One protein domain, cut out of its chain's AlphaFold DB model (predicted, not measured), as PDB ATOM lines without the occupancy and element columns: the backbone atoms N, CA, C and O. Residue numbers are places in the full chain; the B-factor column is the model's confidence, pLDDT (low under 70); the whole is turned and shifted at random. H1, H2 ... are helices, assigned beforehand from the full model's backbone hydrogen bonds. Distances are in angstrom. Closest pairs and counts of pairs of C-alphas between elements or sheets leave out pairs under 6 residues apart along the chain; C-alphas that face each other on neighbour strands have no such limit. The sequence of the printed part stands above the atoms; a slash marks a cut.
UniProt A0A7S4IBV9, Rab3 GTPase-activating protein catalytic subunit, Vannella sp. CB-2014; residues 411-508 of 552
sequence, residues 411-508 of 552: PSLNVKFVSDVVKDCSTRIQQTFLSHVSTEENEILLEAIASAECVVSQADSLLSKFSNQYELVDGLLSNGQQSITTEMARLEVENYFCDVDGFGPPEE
ATOM      1  N   PRO A 411     174.737 171.836 170.366       78.00
ATOM      2  CA  PRO A 411     175.679 170.758 170.048       78.00
ATOM      3  C   PRO A 411     176.816 170.624 171.081       78.00
ATOM      4  O   PRO A 411     177.475 169.583 171.128       78.00
ATOM      5  N   SER A 412     177.021 171.639 171.928       81.31
ATOM      6  CA  SER A 412     178.034 171.655 172.987       81.31
ATOM      7  C   SER A 412     177.821 170.637 174.106       81.31
ATOM      8  O   SER A 412     178.762 170.359 174.843       81.31
ATOM      9  N   LEU A 413     176.645 170.009 174.214       81.88
ATOM     10  CA  LEU A 413     176.373 168.951 175.206       81.88
ATOM     11  C   LEU A 413     177.250 167.706 175.070       81.88
ATOM     12  O   LEU A 413     177.379 166.940 176.021       81.88
ATOM     13  N   ASN A 414     177.867 167.503 173.906       83.56
ATOM     14  CA  ASN A 414     178.836 166.427 173.712       83.56
ATOM     15  C   ASN A 414     180.131 166.647 174.521       83.56
ATOM     16  O   ASN A 414     180.901 165.706 174.708       83.56
ATOM     17  N   VAL A 415     180.379 167.871 174.999       84.38
ATOM     18  CA  VAL A 415     181.486 168.196 175.904       84.38
ATOM     19  C   VAL A 415     181.088 167.822 177.331       84.38
ATOM     20  O   VAL A 415     180.036 168.229 177.826       84.38
ATOM     21  N   LYS A 416     181.940 167.051 178.013       86.19
ATOM     22  CA  LYS A 416     181.624 166.439 179.309       86.19
ATOM     23  C   LYS A 416     181.377 167.490 180.391       86.19
ATOM     24  O   LYS A 416     180.337 167.456 181.041       86.19
ATOM     25  N   PHE A 417     182.270 168.472 180.486       86.81
ATOM     26  CA  PHE A 417     182.162 169.615 181.387       86.81
ATOM     27  C   PHE A 417     180.857 170.397 181.183       86.81
ATOM     28  O   PHE A 417     180.172 170.721 182.148       86.81
ATOM     29  N   VAL A 418     180.466 170.645 179.926       85.69
ATOM     30  CA  VAL A 418     179.211 171.346 179.599       85.69
ATOM     31  C   VAL A 418     178.003 170.515 180.027       85.69
ATOM     32  O   VAL A 418     177.090 171.043 180.656       85.69
ATOM     33  N   SER A 419     178.010 169.207 179.743       86.62
ATOM     34  CA  SER A 419     176.971 168.278 180.207       86.62
ATOM     35  C   SER A 419     176.813 168.322 181.729       86.62
ATOM     36  O   SER A 419     175.687 168.324 182.223       86.62
ATOM     37  N   ASP A 420     177.919 168.346 182.472       87.44
ATOM     38  CA  ASP A 420     177.892 168.336 183.934       87.44
ATOM     39  C   ASP A 420     177.338 169.660 184.489       87.44
ATOM     40  O   ASP A 420     176.425 169.635 185.310       87.44
ATOM     41  N   VAL A 421     177.756 170.810 183.943       88.00
ATOM     42  CA  VAL A 421     177.205 172.129 184.315       88.00
ATOM     43  C   VAL A 421     175.703 172.232 184.018       88.00
ATOM     44  O   VAL A 421     174.936 172.738 184.841       88.00
ATOM     45  N   VAL A 422     175.246 171.733 182.862       86.38
ATOM     46  CA  VAL A 422     173.818 171.744 182.494       86.38
ATOM     47  C   VAL A 422     173.003 170.809 183.399       86.38
ATOM     48  O   VAL A 422     171.888 171.154 183.796       86.38
ATOM     49  N   LYS A 423     173.552 169.651 183.789       86.31
ATOM     50  CA  LYS A 423     172.919 168.752 184.772       86.31
ATOM     51  C   LYS A 423     172.840 169.387 186.156       86.31
ATOM     52  O   LYS A 423     171.790 169.305 186.790       86.31
ATOM     53  N   ASP A 424     173.889 170.065 186.604       87.06
ATOM     54  CA  ASP A 424     173.880 170.784 187.878       87.06
ATOM     55  C   ASP A 424     172.820 171.897 187.870       87.06
ATOM     56  O   ASP A 424     172.024 172.004 188.805       87.06
ATOM     57  N   CYS A 425     172.719 172.658 186.775       86.50
ATOM     58  CA  CYS A 425     171.659 173.649 186.572       86.50
ATOM     59  C   CYS A 425     170.258 173.011 186.645       86.50
ATOM     60  O   CYS A 425     169.390 173.491 187.376       86.50
ATOM     61  N   SER A 426     170.063 171.879 185.964       83.62
ATOM     62  CA  SER A 426     168.822 171.093 185.985       83.62
ATOM     63  C   SER A 426     168.424 170.649 187.395       83.62
ATOM     64  O   SER A 426     167.288 170.871 187.819       83.62
ATOM     65  N   THR A 427     169.359 170.089 188.167       83.81
ATOM     66  CA  THR A 427     169.081 169.665 189.550       83.81
ATOM     67  C   THR A 427     168.729 170.840 190.458       83.81
ATOM     68  O   THR A 427     167.835 170.719 191.295       83.81
ATOM     69  N   ARG A 428     169.370 171.998 190.266       83.69
ATOM     70  CA  ARG A 428     169.072 173.215 191.026       83.69
ATOM     71  C   ARG A 428     167.690 173.776 190.694       83.69
ATOM     72  O   ARG A 428     166.943 174.065 191.622       83.69
ATOM     73  N   ILE A 429     167.311 173.832 189.413       81.00
ATOM     74  CA  ILE A 429     165.941 174.178 188.985       81.00
ATOM     75  C   ILE A 429     164.928 173.270 189.693       81.00
ATOM     76  O   ILE A 429     163.974 173.755 190.297       81.00
ATOM     77  N   GLN A 430     165.148 171.953 189.672       78.88
ATOM     78  CA  GLN A 430     164.242 171.003 190.322       78.88
ATOM     79  C   GLN A 430     164.117 171.246 191.829       78.88
ATOM     80  O   GLN A 430     163.008 171.231 192.353       78.88
ATOM     81  N   GLN A 431     165.229 171.489 192.526       79.06
ATOM     82  CA  GLN A 431     165.217 171.748 193.966       79.06
ATOM     83  C   GLN A 431     164.444 173.022 194.309       79.06
ATOM     84  O   GLN A 431     163.571 172.971 195.170       79.06
ATOM     85  N   THR A 432     164.709 174.124 193.601       77.88
ATOM     86  CA  THR A 432     164.083 175.424 193.875       77.88
ATOM     87  C   THR A 432     162.568 175.384 193.723       77.88
ATOM     88  O   THR A 432     161.866 175.969 194.534       77.88
ATOM     89  N   PHE A 433     162.047 174.677 192.717       73.31
ATOM     90  CA  PHE A 433     160.601 174.608 192.480       73.31
ATOM     91  C   PHE A 433     159.877 173.520 193.286       73.31
ATOM     92  O   PHE A 433     158.649 173.472 193.270       73.31
ATOM     93  N   LEU A 434     160.610 172.654 193.995       66.56
ATOM     94  CA  LEU A 434     160.042 171.723 194.977       66.56
ATOM     95  C   LEU A 434     159.973 172.333 196.390       66.56
ATOM     96  O   LEU A 434     159.211 171.841 197.221       66.56
ATOM     97  N   SER A 435     160.748 173.385 196.673       62.12
ATOM     98  CA  SER A 435     160.711 174.151 197.926       62.12
ATOM     99  C   SER A 435     159.929 175.462 197.765       62.12
ATOM    100  O   SER A 435     159.798 175.990 196.667       62.12
ATOM    101  N   HIS A 436     159.386 176.014 198.856       57.66
ATOM    102  CA  HIS A 436     158.753 177.337 198.812       57.66
ATOM    103  C   HIS A 436     159.768 178.390 198.361       57.66
ATOM    104  O   HIS A 436     160.719 178.667 199.082       57.66
ATOM    105  N   VAL A 437     159.535 178.972 197.185       61.44
ATOM    106  CA  VAL A 437     160.464 179.884 196.516       61.44
ATOM    107  C   VAL A 437     160.626 181.181 197.314       61.44
ATOM    108  O   VAL A 437     159.740 182.039 197.327       61.44
ATOM    109  N   SER A 438     161.778 181.350 197.956       64.31
ATOM    110  CA  SER A 438     162.209 182.641 198.494       64.31
ATOM    111  C   SER A 438     162.825 183.525 197.399       64.31
ATOM    112  O   SER A 438     163.254 183.059 196.342       64.31
ATOM    113  N   THR A 439     162.893 184.838 197.636       69.00
ATOM    114  CA  THR A 439     163.557 185.772 196.707       69.00
ATOM    115  C   THR A 439     165.044 185.468 196.537       69.00
ATOM    116  O   THR A 439     165.572 185.639 195.444       69.00
ATOM    117  N   GLU A 440     165.703 184.979 197.588       72.75
ATOM    118  CA  GLU A 440     167.127 184.623 197.569       72.75
ATOM    119  C   GLU A 440     167.384 183.376 196.708       72.75
ATOM    120  O   GLU A 440     168.321 183.344 195.912       72.75
ATOM    121  N   GLU A 441     166.512 182.368 196.786       74.00
ATOM    122  CA  GLU A 441     166.617 181.165 195.949       74.00
ATOM    123  C   GLU A 441     166.396 181.462 194.459       74.00
ATOM    124  O   GLU A 441     167.023 180.824 193.615       74.00
ATOM    125  N   ASN A 442     165.565 182.459 194.126       73.44
ATOM    126  CA  ASN A 442     165.390 182.922 192.746       73.44
ATOM    127  C   ASN A 442     166.653 183.574 192.177       73.44
ATOM    128  O   ASN A 442     166.986 183.342 191.018       73.44
ATOM    129  N   GLU A 443     167.369 184.381 192.964       77.12
ATOM    130  CA  GLU A 443     168.629 184.986 192.514       77.12
ATOM    131  C   GLU A 443     169.692 183.913 192.255       77.12
ATOM    132  O   GLU A 443     170.333 183.919 191.204       77.12
ATOM    133  N   ILE A 444     169.802 182.930 193.155       80.94
ATOM    134  CA  ILE A 444     170.708 181.783 193.002       80.94
ATOM    135  C   ILE A 444     170.355 180.962 191.752       80.94
ATOM    136  O   ILE A 444     171.242 180.493 191.033       80.94
ATOM    137  N   LEU A 445     169.062 180.777 191.480       81.75
ATOM    138  CA  LEU A 445     168.583 180.084 190.288       81.75
ATOM    139  C   LEU A 445     168.973 180.828 189.006       81.75
ATOM    140  O   LEU A 445     169.498 180.218 188.075       81.75
ATOM    141  N   LEU A 446     168.743 182.142 188.965       81.00
ATOM    142  CA  LEU A 446     169.090 182.979 187.818       81.00
ATOM    143  C   LEU A 446     170.602 183.005 187.575       81.00
ATOM    144  O   LEU A 446     171.032 182.895 186.430       81.00
ATOM    145  N   GLU A 447     171.412 183.078 188.634       83.25
ATOM    146  CA  GLU A 447     172.871 182.997 188.531       83.25
ATOM    147  C   GLU A 447     173.326 181.636 187.982       83.25
ATOM    148  O   GLU A 447     174.203 181.574 187.117       83.25
ATOM    149  N   ALA A 448     172.696 180.539 188.414       85.12
ATOM    150  CA  ALA A 448     172.994 179.205 187.900       85.12
ATOM    151  C   ALA A 448     172.655 179.061 186.406       85.12
ATOM    152  O   ALA A 448     173.444 178.480 185.659       85.12
ATOM    153  N   ILE A 449     171.515 179.603 185.960       84.75
ATOM    154  CA  ILE A 449     171.123 179.611 184.542       84.75
ATOM    155  C   ILE A 449     172.095 180.471 183.725       84.75
ATOM    156  O   ILE A 449     172.602 180.004 182.708       84.75
ATOM    157  N   ALA A 450     172.421 181.681 184.189       83.25
ATOM    158  CA  ALA A 450     173.344 182.586 183.500       83.25
ATOM    159  C   ALA A 450     174.765 182.002 183.394       83.25
ATOM    160  O   ALA A 450     175.431 182.131 182.366       83.25
ATOM    161  N   SER A 451     175.232 181.318 184.441       85.75
ATOM    162  CA  SER A 451     176.512 180.606 184.432       85.75
ATOM    163  C   SER A 451     176.515 179.471 183.402       85.75
ATOM    164  O   SER A 451     177.434 179.377 182.585       85.75
ATOM    165  N   ALA A 452     175.454 178.656 183.372       86.44
ATOM    166  CA  ALA A 452     175.309 177.584 182.392       86.44
ATOM    167  C   ALA A 452     175.233 178.122 180.952       86.44
ATOM    168  O   ALA A 452     175.909 177.598 180.068       86.44
ATOM    169  N   GLU A 453     174.485 179.204 180.719       87.25
ATOM    170  CA  GLU A 453     174.411 179.892 179.424       87.25
ATOM    171  C   GLU A 453     175.783 180.399 178.966       87.25
ATOM    172  O   GLU A 453     176.153 180.223 177.802       87.25
ATOM    173  N   CYS A 454     176.567 180.981 179.876       85.12
ATOM    174  CA  CYS A 454     177.919 181.446 179.584       85.12
ATOM    175  C   CYS A 454     178.828 180.286 179.152       85.12
ATOM    176  O   CYS A 454     179.495 180.379 178.121       85.12
ATOM    177  N   VAL A 455     178.814 179.171 179.890       86.75
ATOM    178  CA  VAL A 455     179.620 177.980 179.573       86.75
ATOM    179  C   VAL A 455     179.201 177.360 178.239       86.75
ATOM    180  O   VAL A 455     180.065 177.060 177.415       86.75
ATOM    181  N   VAL A 456     177.896 177.218 177.981       86.38
ATOM    182  CA  VAL A 456     177.378 176.713 176.696       86.38
ATOM    183  C   VAL A 456     177.775 177.643 175.550       86.38
ATOM    184  O   VAL A 456     178.263 177.174 174.526       86.38
ATOM    185  N   SER A 457     177.672 178.962 175.734       85.44
ATOM    186  CA  SER A 457     178.069 179.951 174.723       85.44
ATOM    187  C   SER A 457     179.575 179.925 174.433       85.44
ATOM    188  O   SER A 457     179.996 180.041 173.279       85.44
ATOM    189  N   GLN A 458     180.407 179.753 175.465       86.50
ATOM    190  CA  GLN A 458     181.854 179.579 175.310       86.50
ATOM    191  C   GLN A 458     182.177 178.285 174.562       86.50
ATOM    192  O   GLN A 458     182.999 178.304 173.646       86.50
ATOM    193  N   ALA A 459     181.509 177.184 174.909       86.94
ATOM    194  CA  ALA A 459     181.662 175.902 174.237       86.94
ATOM    195  C   ALA A 459     181.232 175.971 172.766       86.94
ATOM    196  O   ALA A 459     181.985 175.526 171.904       86.94
ATOM    197  N   ASP A 460     180.101 176.611 172.457       86.44
ATOM    198  CA  ASP A 460     179.622 176.793 171.084       86.44
ATOM    199  C   ASP A 460     180.592 177.661 170.275       86.44
ATOM    200  O   ASP A 460     180.907 177.353 169.122       86.44
ATOM    201  N   SER A 461     181.151 178.710 170.892       87.38
ATOM    202  CA  SER A 461     182.204 179.515 170.274       87.38
ATOM    203  C   SER A 461     183.465 178.690 170.002       87.38
ATOM    204  O   SER A 461     184.020 178.769 168.906       87.38
ATOM    205  N   LEU A 462     183.910 177.865 170.952       84.94
ATOM    206  CA  LEU A 462     185.082 177.008 170.781       84.94
ATOM    207  C   LEU A 462     184.848 175.909 169.740       84.94
ATOM    208  O   LEU A 462     185.719 175.695 168.907       84.94
ATOM    209  N   LEU A 463     183.677 175.271 169.713       85.25
ATOM    210  CA  LEU A 463     183.323 174.255 168.716       85.25
ATOM    211  C   LEU A 463     183.140 174.844 167.315       85.25
ATOM    212  O   LEU A 463     183.387 174.149 166.331       85.25
ATOM    213  N   SER A 464     182.762 176.123 167.204       84.12
ATOM    214  CA  SER A 464     182.757 176.826 165.915       84.12
ATOM    215  C   SER A 464     184.168 177.035 165.346       84.12
ATOM    216  O   SER A 464     184.325 177.108 164.130       84.12
ATOM    217  N   LYS A 465     185.188 177.103 166.216       82.19
ATOM    218  CA  LYS A 465     186.607 177.270 165.855       82.19
ATOM    219  C   LYS A 465     187.323 175.931 165.678       82.19
ATOM    220  O   LYS A 465     188.072 175.753 164.727       82.19
ATOM    221  N   PHE A 466     187.066 174.990 166.582       80.56
ATOM    222  CA  PHE A 466     187.679 173.666 166.659       80.56
ATOM    223  C   PHE A 466     186.613 172.590 166.431       80.56
ATOM    224  O   PHE A 466     186.157 171.908 167.355       80.56
ATOM    225  N   SER A 467     186.163 172.466 165.181       77.44
ATOM    226  CA  SER A 467     185.073 171.559 164.818       77.44
ATOM    227  C   SER A 467     185.382 170.108 165.206       77.44
ATOM    228  O   SER A 467     186.434 169.588 164.856       77.44
ATOM    229  N   ASN A 468     184.440 169.438 165.880       73.25
ATOM    230  CA  ASN A 468     184.523 168.036 166.328       73.25
ATOM    231  C   ASN A 468     185.624 167.699 167.358       73.25
ATOM    232  O   ASN A 468     185.797 166.522 167.681       73.25
ATOM    233  N   GLN A 469     186.322 168.682 167.934       80.12
ATOM    234  CA  GLN A 469     187.358 168.445 168.950       80.12
ATOM    235  C   GLN A 469     186.818 168.574 170.386       80.12
ATOM    236  O   GLN A 469     187.237 169.436 171.158       80.12
ATOM    237  N   TYR A 470     185.886 167.699 170.774       83.00
ATOM    238  CA  TYR A 470     185.215 167.782 172.081       83.00
ATOM    239  C   TYR A 470     186.175 167.662 173.277       83.00
ATOM    240  O   TYR A 470     185.997 168.371 174.259       83.00
ATOM    241  N   GLU A 471     187.218 166.828 173.190       80.94
ATOM    242  CA  GLU A 471     188.224 166.671 174.256       80.94
ATOM    243  C   GLU A 471     189.113 167.911 174.426       80.94
ATOM    244  O   GLU A 471     189.542 168.219 175.541       80.94
ATOM    245  N   LEU A 472     189.384 168.639 173.332       82.00
ATOM    246  CA  LEU A 472     190.123 169.899 173.394       82.00
ATOM    247  C   LEU A 472     189.308 170.939 174.163       82.00
ATOM    248  O   LEU A 472     189.800 171.551 175.111       82.00
ATOM    249  N   VAL A 473     188.047 171.098 173.758       83.75
ATOM    250  CA  VAL A 473     187.110 172.050 174.358       83.75
ATOM    251  C   VAL A 473     186.841 171.707 175.826       83.75
ATOM    252  O   VAL A 473     186.846 172.605 176.663       83.75
ATOM    253  N   ASP A 474     186.706 170.422 176.161       85.31
ATOM    254  CA  ASP A 474     186.529 169.949 177.540       85.31
ATOM    255  C   ASP A 474     187.691 170.367 178.453       85.31
ATOM    256  O   ASP A 474     187.475 170.936 179.523       85.31
ATOM    257  N   GLY A 475     188.935 170.153 178.013       81.75
ATOM    258  CA  GLY A 475     190.122 170.530 178.786       81.75
ATOM    259  C   GLY A 475     190.316 172.043 178.904       81.75
ATOM    260  O   GLY A 475     190.715 172.533 179.962       81.75
ATOM    261  N   LEU A 476     189.991 172.799 177.850       84.31
ATOM    262  CA  LEU A 476     190.047 174.262 177.876       84.31
ATOM    263  C   LEU A 476     189.028 174.857 178.852       84.31
ATOM    264  O   LEU A 476     189.377 175.773 179.594       84.31
ATOM    265  N   LEU A 477     187.802 174.331 178.883       84.44
ATOM    266  CA  LEU A 477     186.755 174.821 179.782       84.44
ATOM    267  C   LEU A 477     186.976 174.384 181.238       84.44
ATOM    268  O   LEU A 477     186.750 175.177 182.146       84.44
ATOM    269  N   SER A 478     187.448 173.155 181.470       83.62
ATOM    270  CA  SER A 478     187.640 172.618 182.828       83.62
ATOM    271  C   SER A 478     188.934 173.086 183.502       83.62
ATOM    272  O   SER A 478     188.923 173.434 184.682       83.62
ATOM    273  N   ASN A 479     190.054 173.102 182.770       79.94
ATOM    274  CA  ASN A 479     191.393 173.315 183.331       79.94
ATOM    275  C   ASN A 479     192.073 174.599 182.830       79.94
ATOM    276  O   ASN A 479     193.178 174.917 183.275       79.94
ATOM    277  N   GLY A 480     191.472 175.310 181.870       74.25
ATOM    278  CA  GLY A 480     192.070 176.476 181.205       74.25
ATOM    279  C   GLY A 480     193.229 176.145 180.254       74.25
ATOM    280  O   GLY A 480     193.750 177.035 179.587       74.25
ATOM    281  N   GLN A 481     193.647 174.878 180.182       75.25
ATOM    282  CA  GLN A 481     194.720 174.377 179.324       75.25
ATOM    283  C   GLN A 481     194.464 172.909 178.976       75.25
ATOM    284  O   GLN A 481     193.963 172.151 179.807       75.25
ATOM    285  N   GLN A 482     194.849 172.490 177.769       77.25
ATOM    286  CA  GLN A 482     194.719 171.103 177.332       77.25
ATOM    287  C   GLN A 482     195.906 170.686 176.466       77.25
ATOM    288  O   GLN A 482     196.396 171.469 175.652       77.25
ATOM    289  N   SER A 483     196.373 169.450 176.656       72.88
ATOM    290  CA  SER A 483     197.457 168.876 175.856       72.88
ATOM    291  C   SER A 483     196.882 168.100 174.677       72.88
ATOM    292  O   SER A 483     196.078 167.187 174.864       72.88
ATOM    293  N   ILE A 484     197.296 168.458 173.463       75.19
ATOM    294  CA  ILE A 484     196.856 167.798 172.233       75.19
ATOM    295  C   ILE A 484     197.831 166.664 171.921       75.19
ATOM    296  O   ILE A 484     198.998 166.899 171.619       75.19
ATOM    297  N   THR A 485     197.355 165.424 171.994       70.75
ATOM    298  CA  THR A 485     198.179 164.227 171.752       70.75
ATOM    299  C   THR A 485     198.165 163.766 170.295       70.75
ATOM    300  O   THR A 485     199.069 163.050 169.873       70.75
ATOM    301  N   THR A 486     197.151 164.162 169.521       76.75
ATOM    302  CA  THR A 486     196.947 163.685 168.148       76.75
ATOM    303  C   THR A 486     197.490 164.688 167.133       76.75
ATOM    304  O   THR A 486     197.110 165.856 167.149       76.75
ATOM    305  N   GLU A 487     198.325 164.217 166.207       70.31
ATOM    306  CA  GLU A 487     198.955 165.037 165.158       70.31
ATOM    307  C   GLU A 487     197.925 165.751 164.263       70.31
ATOM    308  O   GLU A 487     198.077 166.930 163.960       70.31
ATOM    309  N   MET A 488     196.812 165.084 163.937       69.50
ATOM    310  CA  MET A 488     195.701 165.676 163.175       69.50
ATOM    311  C   MET A 488     195.051 166.861 163.903       69.50
ATOM    312  O   MET A 488     194.801 167.896 163.295       69.50
ATOM    313  N   ALA A 489     194.820 166.736 165.213       72.12
ATOM    314  CA  ALA A 489     194.222 167.809 166.004       72.12
ATOM    315  C   ALA A 489     195.186 168.994 166.175       72.12
ATOM    316  O   ALA A 489     194.753 170.143 166.191       72.12
ATOM    317  N   ARG A 490     196.496 168.718 166.246       73.56
ATOM    318  CA  ARG A 490     197.544 169.744 166.284       73.56
ATOM    319  C   ARG A 490     197.569 170.566 164.993       73.56
ATOM    320  O   ARG A 490     197.558 171.788 165.073       73.56
ATOM    321  N   LEU A 491     197.521 169.909 163.831       72.56
ATOM    322  CA  LEU A 491     197.479 170.580 162.526       72.56
ATOM    323  C   LEU A 491     196.223 171.447 162.349       72.56
ATOM    324  O   LEU A 491     196.306 172.533 161.788       72.56
ATOM    325  N   GLU A 492     195.062 171.002 162.833       74.06
ATOM    326  CA  GLU A 492     193.825 171.797 162.783       74.06
ATOM    327  C   GLU A 492     193.914 173.069 163.635       74.06
ATOM    328  O   GLU A 492     193.475 174.135 163.200       74.06
ATOM    329  N   VAL A 493     194.522 172.981 164.821       76.75
ATOM    330  CA  VAL A 493     194.751 174.146 165.684       76.75
ATOM    331  C   VAL A 493     195.777 175.092 165.059       76.75
ATOM    332  O   VAL A 493     195.537 176.297 165.008       76.75
ATOM    333  N   GLU A 494     196.889 174.565 164.542       72.50
ATOM    334  CA  GLU A 494     197.917 175.356 163.854       72.50
ATOM    335  C   GLU A 494     197.345 176.082 162.627       72.50
ATOM    336  O   GLU A 494     197.549 177.288 162.489       72.50
ATOM    337  N   ASN A 495     196.563 175.391 161.788       72.69
ATOM    338  CA  ASN A 495     195.902 175.989 160.624       72.69
ATOM    339  C   ASN A 495     194.918 177.089 161.028       72.69
ATOM    340  O   ASN A 495     194.939 178.160 160.427       72.69
ATOM    341  N   TYR A 496     194.107 176.867 162.072       74.00
ATOM    342  CA  TYR A 496     193.180 177.891 162.551       74.00
ATOM    343  C   TYR A 496     193.922 179.179 162.915       74.00
ATOM    344  O   TYR A 496     193.488 180.248 162.508       74.00
ATOM    345  N   PHE A 497     195.040 179.097 163.645       72.44
ATOM    346  CA  PHE A 497     195.807 180.288 164.019       72.44
ATOM    347  C   PHE A 497     196.577 180.904 162.845       72.44
ATOM    348  O   PHE A 497     196.654 182.123 162.786       72.44
ATOM    349  N   CYS A 498     197.092 180.113 161.899       66.94
ATOM    350  CA  CYS A 498     197.781 180.637 160.710       66.94
ATOM    351  C   CYS A 498     196.842 181.381 159.742       66.94
ATOM    352  O   CYS A 498     197.292 182.263 159.013       66.94
ATOM    353  N   ASP A 499     195.552 181.036 159.734       63.91
ATOM    354  CA  ASP A 499     194.535 181.669 158.887       63.91
ATOM    355  C   ASP A 499     193.959 182.974 159.490       63.91
ATOM    356  O   ASP A 499     193.203 183.681 158.820       63.91
ATOM    357  N   VAL A 500     194.295 183.332 160.740       64.25
ATOM    358  CA  VAL A 500     193.847 184.594 161.362       64.25
ATOM    359  C   VAL A 500     194.781 185.741 160.972       64.25
ATOM    360  O   VAL A 500     195.960 185.736 161.319       64.25
ATOM    361  N   ASP A 501     194.234 186.781 160.331       49.91
ATOM    362  CA  ASP A 501     194.961 188.014 159.991       49.91
ATOM    363  C   ASP A 501     195.738 188.570 161.204       49.91
ATOM    364  O   ASP A 501     195.152 189.046 162.180       49.91
ATOM    365  N   GLY A 502     197.072 188.522 161.133       57.41
ATOM    366  CA  GLY A 502     197.984 189.001 162.182       57.41
ATOM    367  C   GLY A 502     198.746 187.908 162.939       57.41
ATOM    368  O   GLY A 502     199.697 188.236 163.647       57.41
ATOM    369  N   PHE A 503     198.392 186.636 162.760       55.50
ATOM    370  CA  PHE A 503     199.193 185.497 163.201       55.50
ATOM    371  C   PHE A 503     199.946 184.922 161.994       55.50
ATOM    372  O   PHE A 503     199.350 184.545 160.990       55.50
ATOM    373  N   GLY A 504     201.280 184.930 162.050       57.34
ATOM    374  CA  GLY A 504     202.118 184.264 161.051       57.34
ATOM    375  C   GLY A 504     202.209 182.754 161.305       57.34
ATOM    376  O   GLY A 504     201.741 182.283 162.346       57.34
ATOM    377  N   PRO A 505     202.853 181.986 160.403       57.00
ATOM    378  CA  PRO A 505     203.296 180.642 160.758       57.00
ATOM    379  C   PRO A 505     204.147 180.720 162.036       57.00
ATOM    380  O   PRO A 505     204.851 181.720 162.214       57.00
ATOM    381  N   PRO A 506     204.082 179.716 162.928       59.34
ATOM    382  CA  PRO A 506     204.833 179.735 164.179       59.34
ATOM    383  C   PRO A 506     206.312 180.030 163.894       59.34
ATOM    384  O   PRO A 506     206.973 179.276 163.183       59.34
ATOM    385  N   GLU A 507     206.807 181.168 164.395       54.66
ATOM    386  CA  GLU A 507     208.176 181.627 164.120       54.66
ATOM    387  C   GLU A 507     209.218 180.741 164.821       54.66
ATOM    388  O   GLU A 507     210.318 180.559 164.299       54.66
ATOM    389  N   GLU A 508     208.861 180.148 165.968       52.47
ATOM    390  CA  GLU A 508     209.732 179.289 166.774       52.47
ATOM    391  C   GLU A 508     208.962 178.094 167.372       52.47
ATOM    392  O   GLU A 508     207.854 178.240 167.892       52.47
TER     393      GLU A 508
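What this domain is: This is residues 411 to 508 of the 552 residues of the protein "Rab3 GTPase-activating protein catalytic subunit" of Vannella sp. CB-2014 (UniProt A0A7S4IBV9). The longest helix, H3, folds back along H2 as a long helical hairpin, with a small head at the end away from its turn. H4 and the short H1 pack on that end, and H5 lies crosswise beyond it. The printed part has 98 residues with five named helices, H1 to H5 in chain order, and no named strand; its class is all helix. It is a loose rod spanning 60 by 26 by 21 A, with a radius of gyration of the C-alphas of 17.8 A.

Where its parts are: Find C-alpha 439 at (163.557, 185.772, 196.707); from there H3 runs 39.4 A to C-alpha 465 at (186.607, 177.270, 165.855). Before it comes H2, residues 416 to 434, 27.2 A long, and before that H1, residues 411 to 414, 6.5 A. After H3 look for H4, residues 470 to 479, 14.0 A, then H5, residues 487 to 498, 16.3 A, ending at C-alpha 498 at (197.781, 180.637, 160.710).

How they stand to each other: Begin at the hub, H3. It touches H2 at a shallow tilt of 21 degrees, opposite ways, a hairpin; the closest C-alphas, of Cys 425 and Ala 448, are 5.9 A apart. With residues 455 to 463 alone H3 touches H4, at a steep tilt of 47 degrees; the closest C-alphas are Leu 462 and Val 473, 6.4 A. H1 touches H3, closest at C-alphas 412 and 460, 5.7 A. H5 is close to H3 but not clearly touching, about perpendicular at 86 degrees, with C-alphas 465 and 496 7.4 A apart; H4 and H5 are apart. In H2, H3, H4 and H5 every O i to N i+4 pair is within hydrogen-bond range; H1 is too short for one.

The domain as a whole: The farthest C-alphas, of His 436 and Glu 507, are 60.5 A apart. The printed part has no cut and no long link. Residues 434 to 440 and 499 to 504 stand free. The mean pLDDT of the printed part is 77.2; look for values under 70 at residues 434 to 439, 488 and 498 to 508.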